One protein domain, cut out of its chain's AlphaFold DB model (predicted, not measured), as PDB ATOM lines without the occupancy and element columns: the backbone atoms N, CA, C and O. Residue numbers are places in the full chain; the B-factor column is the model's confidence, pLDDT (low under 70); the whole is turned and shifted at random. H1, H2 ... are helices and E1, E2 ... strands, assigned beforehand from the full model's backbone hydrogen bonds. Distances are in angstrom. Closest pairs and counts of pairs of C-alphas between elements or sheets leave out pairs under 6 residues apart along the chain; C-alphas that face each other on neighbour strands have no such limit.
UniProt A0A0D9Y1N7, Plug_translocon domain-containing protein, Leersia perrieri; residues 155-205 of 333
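Overview. This is residues 155 to 205 of the 333 residues of the protein "Plug_translocon domain-containing protein" of Leersia perrieri (UniProt A0A0D9Y1N7). One long helix, H1, packs along one side of a small layer made by the two-stranded hairpin E1 and E2 together with the short helices H2 and H3, which join the strands at the hairpin's open end. The loop of residues 186 to 192 at the hairpin's closed end makes one end of the longest axis, and H2 makes the other. The printed part has 51 residues, with three named helices and two named strands in the order H1, H2, E1, E2, H3; the sheet E1 - E2 is antiparallel and the class is mixed, helices and strands. The whole is compact, with a radius of gyration of the C-alphas of 10.2 A, and spans 28 by 25 by 15 A.

Arrangement. Begin at the hairpin of E1, residues 182 to 185, and E2, residues 193 to 197, antiparallel neighbours at 142 degrees between their directions. Look there for N 182 and O 197, 2.8 A apart, and N 194 and O 184, 3.2 A apart, both within hydrogen-bond range. Next find H3, residues 199 to 204, whose Ser 201 has its C-alpha 5.1 A from that of Pro 195, the closest pair of E2 and H3. H1, residues 155 to 170, touches H3 with residues 156 to 163 alone, at a steep tilt of 51 degrees, opposite ways; the closest C-alphas, of Thr 160 and Ala 200, are 5.8 A apart. H1 and E1 come closest at the C-alphas of Ser 167 and Lys 182, 6.8 A apart, while H1 and E2 are near each other, with 7 pairs of C-alphas within 10 A. H2, residues 175 to 180, makes a helical hairpin with H1, at a shallow tilt of 31 degrees, opposite ways; H1 touches it with residues 163 to 170 alone, closest at the C-alphas of Ser 163 and Leu 180, 5.8 A. H2 and H3 only just touch, with 3 pairs of C-alphas within 8 A, closest at Leu 180 and Ile 199, 5.0 A. Every O i to N i+4 pair is within hydrogen-bond range in H2 and H3, and 11 of 12 in H1.

Along the chain. Find C-alpha 182 at (-43.029, -90.413, 24.582), where E1 begins its 10.5 A; E2 covers 12.3 A. H1 runs 22.2 A from C-alpha 155 at (-43.900, -77.911, 11.021); H2 measures 8.8 A. H3, 9.0 A long, ends at C-alpha 204, (-38.904, -79.331, 20.570).

Size, cuts and confidence. The farthest C-alphas, of Leu 176 and Lys 188, are 28.5 A apart. The printed part has no cut, and no link is long. The mean pLDDT of the printed part is 73.8; look for values under 70 at residues 171 to 173, 185 to 193 and 205.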
ATOM      1  N   PHE A 155     -44.737 -76.736  10.827       76.62
ATOM      2  CA  PHE A 155     -43.900 -77.911  11.021       76.62
ATOM      3  C   PHE A 155     -43.853 -78.365  12.477       76.62
ATOM      4  O   PHE A 155     -44.223 -79.497  12.769       76.62
ATOM      5  N   SER A 156     -43.433 -77.503  13.403       77.38
ATOM      6  CA  SER A 156     -43.176 -77.923  14.784       77.38
ATOM      7  C   SER A 156     -44.462 -78.189  15.570       77.38
ATOM      8  O   SER A 156     -44.653 -79.289  16.080       77.38
ATOM      9  N   PHE A 157     -45.375 -77.222  15.624       77.75
ATOM     10  CA  PHE A 157     -46.578 -77.298  16.456       77.75
ATOM     11  C   PHE A 157     -47.621 -78.358  16.055       77.75
ATOM     12  O   PHE A 157     -48.152 -79.016  16.953       77.75
ATOM     13  N   PRO A 158     -47.950 -78.581  14.766       77.56
ATOM     14  CA  PRO A 158     -48.920 -79.615  14.412       77.56
ATOM     15  C   PRO A 158     -48.376 -81.013  14.708       77.56
ATOM     16  O   PRO A 158     -49.117 -81.862  15.197       77.56
ATOM     17  N   LEU A 159     -47.076 -81.247  14.488       77.06
ATOM     18  CA  LEU A 159     -46.435 -82.520  14.819       77.06
ATOM     19  C   LEU A 159     -46.420 -82.764  16.328       77.06
ATOM     20  O   LEU A 159     -46.687 -83.880  16.767       77.06
ATOM     21  N   THR A 160     -46.160 -81.735  17.137       78.81
ATOM     22  CA  THR A 160     -46.142 -81.879  18.597       78.81
ATOM     23  C   THR A 160     -47.537 -82.057  19.170       78.81
ATOM     24  O   THR A 160     -47.724 -82.938  19.999       78.81
ATOM     25  N   SER A 161     -48.526 -81.292  18.696       78.12
ATOM     26  CA  SER A 161     -49.913 -81.397  19.165       78.12
ATOM     27  C   SER A 161     -50.524 -82.749  18.800       78.12
ATOM     28  O   SER A 161     -51.114 -83.406  19.651       78.12
ATOM     29  N   THR A 162     -50.335 -83.207  17.559       79.69
ATOM     30  CA  THR A 162     -50.833 -84.527  17.136       79.69
ATOM     31  C   THR A 162     -50.102 -85.659  17.851       79.69
ATOM     32  O   THR A 162     -50.749 -86.595  18.311       79.69
ATOM     33  N   SER A 163     -48.777 -85.569  18.014       82.94
ATOM     34  CA  SER A 163     -47.992 -86.541  18.790       82.94
ATOM     35  C   SER A 163     -48.443 -86.603  20.254       82.94
ATOM     36  O   SER A 163     -48.580 -87.693  20.809       82.94
ATOM     37  N   GLN A 164     -48.733 -85.453  20.865       80.12
ATOM     38  CA  GLN A 164     -49.214 -85.351  22.239       80.12
ATOM     39  C   GLN A 164     -50.601 -85.992  22.403       80.12
ATOM     40  O   GLN A 164     -50.772 -86.851  23.267       80.12
ATOM     41  N   GLU A 165     -51.576 -85.638  21.562       78.31
ATOM     42  CA  GLU A 165     -52.925 -86.225  21.610       78.31
ATOM     43  C   GLU A 165     -52.898 -87.744  21.386       78.31
ATOM     44  O   GLU A 165     -53.568 -88.510  22.090       78.31
ATOM     45  N   LEU A 166     -52.092 -88.200  20.425       79.81
ATOM     46  CA  LEU A 166     -51.959 -89.619  20.113       79.81
ATOM     47  C   LEU A 166     -51.297 -90.384  21.266       79.81
ATOM     48  O   LEU A 166     -51.705 -91.507  21.566       79.81
ATOM     49  N   SER A 167     -50.326 -89.765  21.943       77.88
ATOM     50  CA  SER A 167     -49.682 -90.314  23.138       77.88
ATOM     51  C   SER A 167     -50.649 -90.419  24.318       77.88
ATOM     52  O   SER A 167     -50.662 -91.459  24.972       77.88
ATOM     53  N   MET A 168     -51.513 -89.421  24.542       75.75
ATOM     54  CA  MET A 168     -52.533 -89.491  25.599       75.75
ATOM     55  C   MET A 168     -53.566 -90.597  25.353       75.75
ATOM     56  O   MET A 168     -54.036 -91.222  26.299       75.75
ATOM     57  N   LYS A 169     -53.937 -90.849  24.090       79.88
ATOM     58  CA  LYS A 169     -55.006 -91.802  23.754       79.88
ATOM     59  C   LYS A 169     -54.520 -93.238  23.523       79.88
ATOM     60  O   LYS A 169     -55.284 -94.177  23.733       79.88
ATOM     61  N   TYR A 170     -53.280 -93.418  23.063       78.69
ATOM     62  CA  TYR A 170     -52.764 -94.705  22.574       78.69
ATOM     63  C   TYR A 170     -51.323 -95.027  23.022       78.69
ATOM     64  O   TYR A 170     -50.684 -95.907  22.434       78.69
ATOM     65  N   GLY A 171     -50.778 -94.312  24.012       67.75
ATOM     66  CA  GLY A 171     -49.352 -94.358  24.366       67.75
ATOM     67  C   GLY A 171     -48.811 -95.732  24.781       67.75
ATOM     68  O   GLY A 171     -47.676 -96.071  24.444       67.75
ATOM     69  N   GLU A 172     -49.608 -96.559  25.456       67.75
ATOM     70  CA  GLU A 172     -49.119 -97.830  26.015       67.75
ATOM     71  C   GLU A 172     -49.019 -98.966  24.989       67.75
ATOM     72  O   GLU A 172     -48.164 -99.841  25.113       67.75
ATOM     73  N   THR A 173     -49.849 -98.959  23.944       69.12
ATOM     74  CA  THR A 173     -50.040-100.138  23.079       69.12
ATOM     75  C   THR A 173     -49.334-100.048  21.726       69.12
ATOM     76  O   THR A 173     -48.993-101.077  21.143       69.12
ATOM     77  N   ASN A 174     -49.050 -98.841  21.220       80.81
ATOM     78  CA  ASN A 174     -48.600 -98.655  19.839       80.81
ATOM     79  C   ASN A 174     -47.128 -98.219  19.724       80.81
ATOM     80  O   ASN A 174     -46.726 -97.147  20.179       80.81
ATOM     81  N   ARG A 175     -46.314 -99.014  19.012       81.69
ATOM     82  CA  ARG A 175     -44.898 -98.693  18.726       81.69
ATOM     83  C   ARG A 175     -44.723 -97.426  17.881       81.69
ATOM     84  O   ARG A 175     -43.793 -96.673  18.136       81.69
ATOM     85  N   LEU A 176     -45.616 -97.168  16.916       81.56
ATOM     86  CA  LEU A 176     -45.581 -95.935  16.114       81.56
ATOM     87  C   LEU A 176     -45.830 -94.695  16.976       81.56
ATOM     88  O   LEU A 176     -45.119 -93.710  16.834       81.56
ATOM     89  N   VAL A 177     -46.782 -94.760  17.908       81.75
ATOM     90  CA  VAL A 177     -47.079 -93.652  18.830       81.75
ATOM     91  C   VAL A 177     -45.863 -93.361  19.712       81.75
ATOM     92  O   VAL A 177     -45.442 -92.214  19.833       81.75
ATOM     93  N   ASN A 178     -45.217 -94.414  20.216       79.56
ATOM     94  CA  ASN A 178     -43.975 -94.301  20.977       79.56
ATOM     95  C   ASN A 178     -42.777 -93.791  20.149       79.56
ATOM     96  O   ASN A 178     -41.865 -93.201  20.724       79.56
ATOM     97  N   LEU A 179     -42.767 -93.989  18.824       81.38
ATOM     98  CA  LEU A 179     -41.767 -93.411  17.918       81.38
ATOM     99  C   LEU A 179     -42.028 -91.918  17.658       81.38
ATOM    100  O   LEU A 179     -41.082 -91.130  17.609       81.38
ATOM    101  N   LEU A 180     -43.299 -91.522  17.508       79.31
ATOM    102  CA  LEU A 180     -43.692 -90.118  17.353       79.31
ATOM    103  C   LEU A 180     -43.312 -89.290  18.584       79.31
ATOM    104  O   LEU A 180     -42.827 -88.166  18.440       79.31
ATOM    105  N   GLY A 181     -43.513 -89.828  19.781       78.50
ATOM    106  CA  GLY A 181     -43.126 -89.154  21.009       78.50
ATOM    107  C   GLY A 181     -43.612 -89.879  22.252       78.50
ATOM    108  O   GLY A 181     -44.803 -90.144  22.395       78.50
ATOM    109  N   LYS A 182     -42.698 -90.148  23.184       79.06
ATOM    110  CA  LYS A 182     -43.029 -90.413  24.582       79.06
ATOM    111  C   LYS A 182     -43.003 -89.103  25.334       79.06
ATOM    112  O   LYS A 182     -41.969 -88.435  25.401       79.06
ATOM    113  N   TRP A 183     -44.138 -88.767  25.910       76.88
ATOM    114  CA  TRP A 183     -44.328 -87.534  26.639       76.88
ATOM    115  C   TRP A 183     -44.437 -87.809  28.132       76.88
ATOM    116  O   TRP A 183     -44.966 -88.844  28.537       76.88
ATOM    117  N   GLN A 184     -43.917 -86.895  28.943       70.38
ATOM    118  CA  GLN A 184     -44.015 -86.990  30.393       70.38
ATOM    119  C   GLN A 184     -44.148 -85.594  30.995       70.38
ATOM    120  O   GLN A 184     -43.644 -84.602  30.463       70.38
ATOM    121  N   GLU A 185     -44.840 -85.532  32.123       65.94
ATOM    122  CA  GLU A 185     -44.969 -84.318  32.918       65.94
ATOM    123  C   GLU A 185     -43.674 -84.057  33.685       65.94
ATOM    124  O   GLU A 185     -43.133 -84.950  34.344       65.94
ATOM    125  N   MET A 186     -43.172 -82.822  33.631       58.16
ATOM    126  CA  MET A 186     -42.078 -82.429  34.513       58.16
ATOM    127  C   MET A 186     -42.608 -82.221  35.933       58.16
ATOM    128  O   MET A 186     -43.393 -81.312  36.181       58.16
ATOM    129  N   CYS A 187     -42.088 -82.979  36.901       52.00
ATOM    130  CA  CYS A 187     -42.486 -82.865  38.312       52.00
ATOM    131  C   CYS A 187     -42.263 -81.464  38.920       52.00
ATOM    132  O   CYS A 187     -42.828 -81.148  39.963       52.00
ATOM    133  N   LYS A 188     -41.413 -80.628  38.303       49.34
ATOM    134  CA  LYS A 188     -41.018 -79.305  38.815       49.34
ATOM    135  C   LYS A 188     -41.961 -78.169  38.390       49.34
ATOM    136  O   LYS A 188     -41.995 -77.149  39.071       49.34
ATOM    137  N   TYR A 189     -42.722 -78.346  37.306       54.38
ATOM    138  CA  TYR A 189     -43.682 -77.359  36.808       54.38
ATOM    139  C   TYR A 189     -44.988 -78.065  36.418       54.38
ATOM    140  O   TYR A 189     -45.012 -78.766  35.404       54.38
ATOM    141  N   PRO A 190     -46.072 -77.909  37.198       52.12
ATOM    142  CA  PRO A 190     -47.354 -78.501  36.841       52.12
ATOM    143  C   PRO A 190     -47.831 -77.961  35.483       52.12
ATOM    144  O   PRO A 190     -47.579 -76.804  35.145       52.12
ATOM    145  N   CYS A 191     -48.488 -78.818  34.697       56.50
ATOM    146  CA  CYS A 191     -48.976 -78.536  33.339       56.50
ATOM    147  C   CYS A 191     -47.902 -78.364  32.241       56.50
ATOM    148  O   CYS A 191     -48.249 -78.053  31.105       56.50
ATOM    149  N   HIS A 192     -46.614 -78.604  32.525       63.38
ATOM    150  CA  HIS A 192     -45.583 -78.695  31.483       63.38
ATOM    151  C   HIS A 192     -45.448 -80.129  30.960       63.38
ATOM    152  O   HIS A 192     -44.890 -81.001  31.632       63.38
ATOM    153  N   TYR A 193     -45.933 -80.352  29.736       69.81
ATOM    154  CA  TYR A 193     -45.847 -81.632  29.034       69.81
ATOM    155  C   TYR A 193     -44.744 -81.575  27.975       69.81
ATOM    156  O   TYR A 193     -44.880 -80.904  26.946       69.81
ATOM    157  N   VAL A 194     -43.627 -82.252  28.243       71.88
ATOM    158  CA  VAL A 194     -42.423 -82.203  27.400       71.88
ATOM    159  C   VAL A 194     -42.144 -83.603  26.846       71.88
ATOM    160  O   VAL A 194     -42.314 -84.596  27.564       71.88
ATOM    161  N   PRO A 195     -41.750 -83.733  25.568       76.56
ATOM    162  CA  PRO A 195     -41.426 -85.032  25.004       76.56
ATOM    163  C   PRO A 195     -40.029 -85.454  25.464       76.56
ATOM    164  O   PRO A 195     -39.044 -84.766  25.207       76.56
ATOM    165  N   ILE A 196     -39.929 -86.609  26.121       74.12
ATOM    166  CA  ILE A 196     -38.649 -87.167  26.582       74.12
ATOM    167  C   ILE A 196     -37.934 -87.903  25.455       74.12
ATOM    168  O   ILE A 196     -36.710 -87.899  25.376       74.12
ATOM    169  N   SER A 197     -38.688 -88.591  24.597       74.81
ATOM    170  CA  SER A 197     -38.119 -89.473  23.579       74.81
ATOM    171  C   SER A 197     -38.994 -89.508  22.333       74.81
ATOM    172  O   SER A 197     -40.193 -89.270  22.424       74.81
ATOM    173  N   GLY A 198     -38.411 -89.807  21.173       81.62
ATOM    174  CA  GLY A 198     -39.105 -89.867  19.882       81.62
ATOM    175  C   GLY A 198     -38.910 -88.621  19.015       81.62
ATOM    176  O   GLY A 198     -38.174 -87.700  19.366       81.62
ATOM    177  N   ILE A 199     -39.579 -88.595  17.862       80.50
ATOM    178  CA  ILE A 199     -39.428 -87.535  16.848       80.50
ATOM    179  C   ILE A 199     -39.786 -86.155  17.417       80.50
ATOM    180  O   ILE A 199     -39.107 -85.170  17.131       80.50
ATOM    181  N   ALA A 200     -40.803 -86.086  18.280       79.56
ATOM    182  CA  ALA A 200     -41.196 -84.853  18.956       79.56
ATOM    183  C   ALA A 200     -40.066 -84.253  19.813       79.56
ATOM    184  O   ALA A 200     -39.931 -83.031  19.854       79.56
ATOM    185  N   SER A 201     -39.220 -85.087  20.430       78.19
ATOM    186  CA  SER A 201     -38.065 -84.625  21.214       78.19
ATOM    187  C   SER A 201     -37.029 -83.923  20.328       78.19
ATOM    188  O   SER A 201     -36.552 -82.848  20.686       78.19
ATOM    189  N   TYR A 202     -36.772 -84.425  19.116       80.31
ATOM    190  CA  TYR A 202     -35.846 -83.784  18.169       80.31
ATOM    191  C   TYR A 202     -36.333 -82.429  17.637       80.31
ATOM    192  O   TYR A 202     -35.531 -81.618  17.189       80.31
ATOM    193  N   ILE A 203     -37.642 -82.179  17.671       77.75
ATOM    194  CA  ILE A 203     -38.252 -80.957  17.127       77.75
ATOM    195  C   ILE A 203     -38.440 -79.878  18.202       77.75
ATOM    196  O   ILE A 203     -38.532 -78.700  17.863       77.75
ATOM    197  N   THR A 204     -38.520 -80.252  19.480       70.12
ATOM    198  CA  THR A 204     -38.904 -79.331  20.570       70.12
ATOM    199  C   THR A 204     -37.828 -79.084  21.605       70.12
ATOM    200  O   THR A 204     -37.945 -78.108  22.341       70.12
ATOM    201  N   THR A 205     -36.801 -79.930  21.686       66.19
ATOM    202  CA  THR A 205     -35.767 -79.770  22.710       66.19
ATOM    203  C   THR A 205     -34.927 -78.534  22.383       66.19
ATOM    204  O   THR A 205     -34.250 -78.530  21.349       66.19
TER     205      THR A 205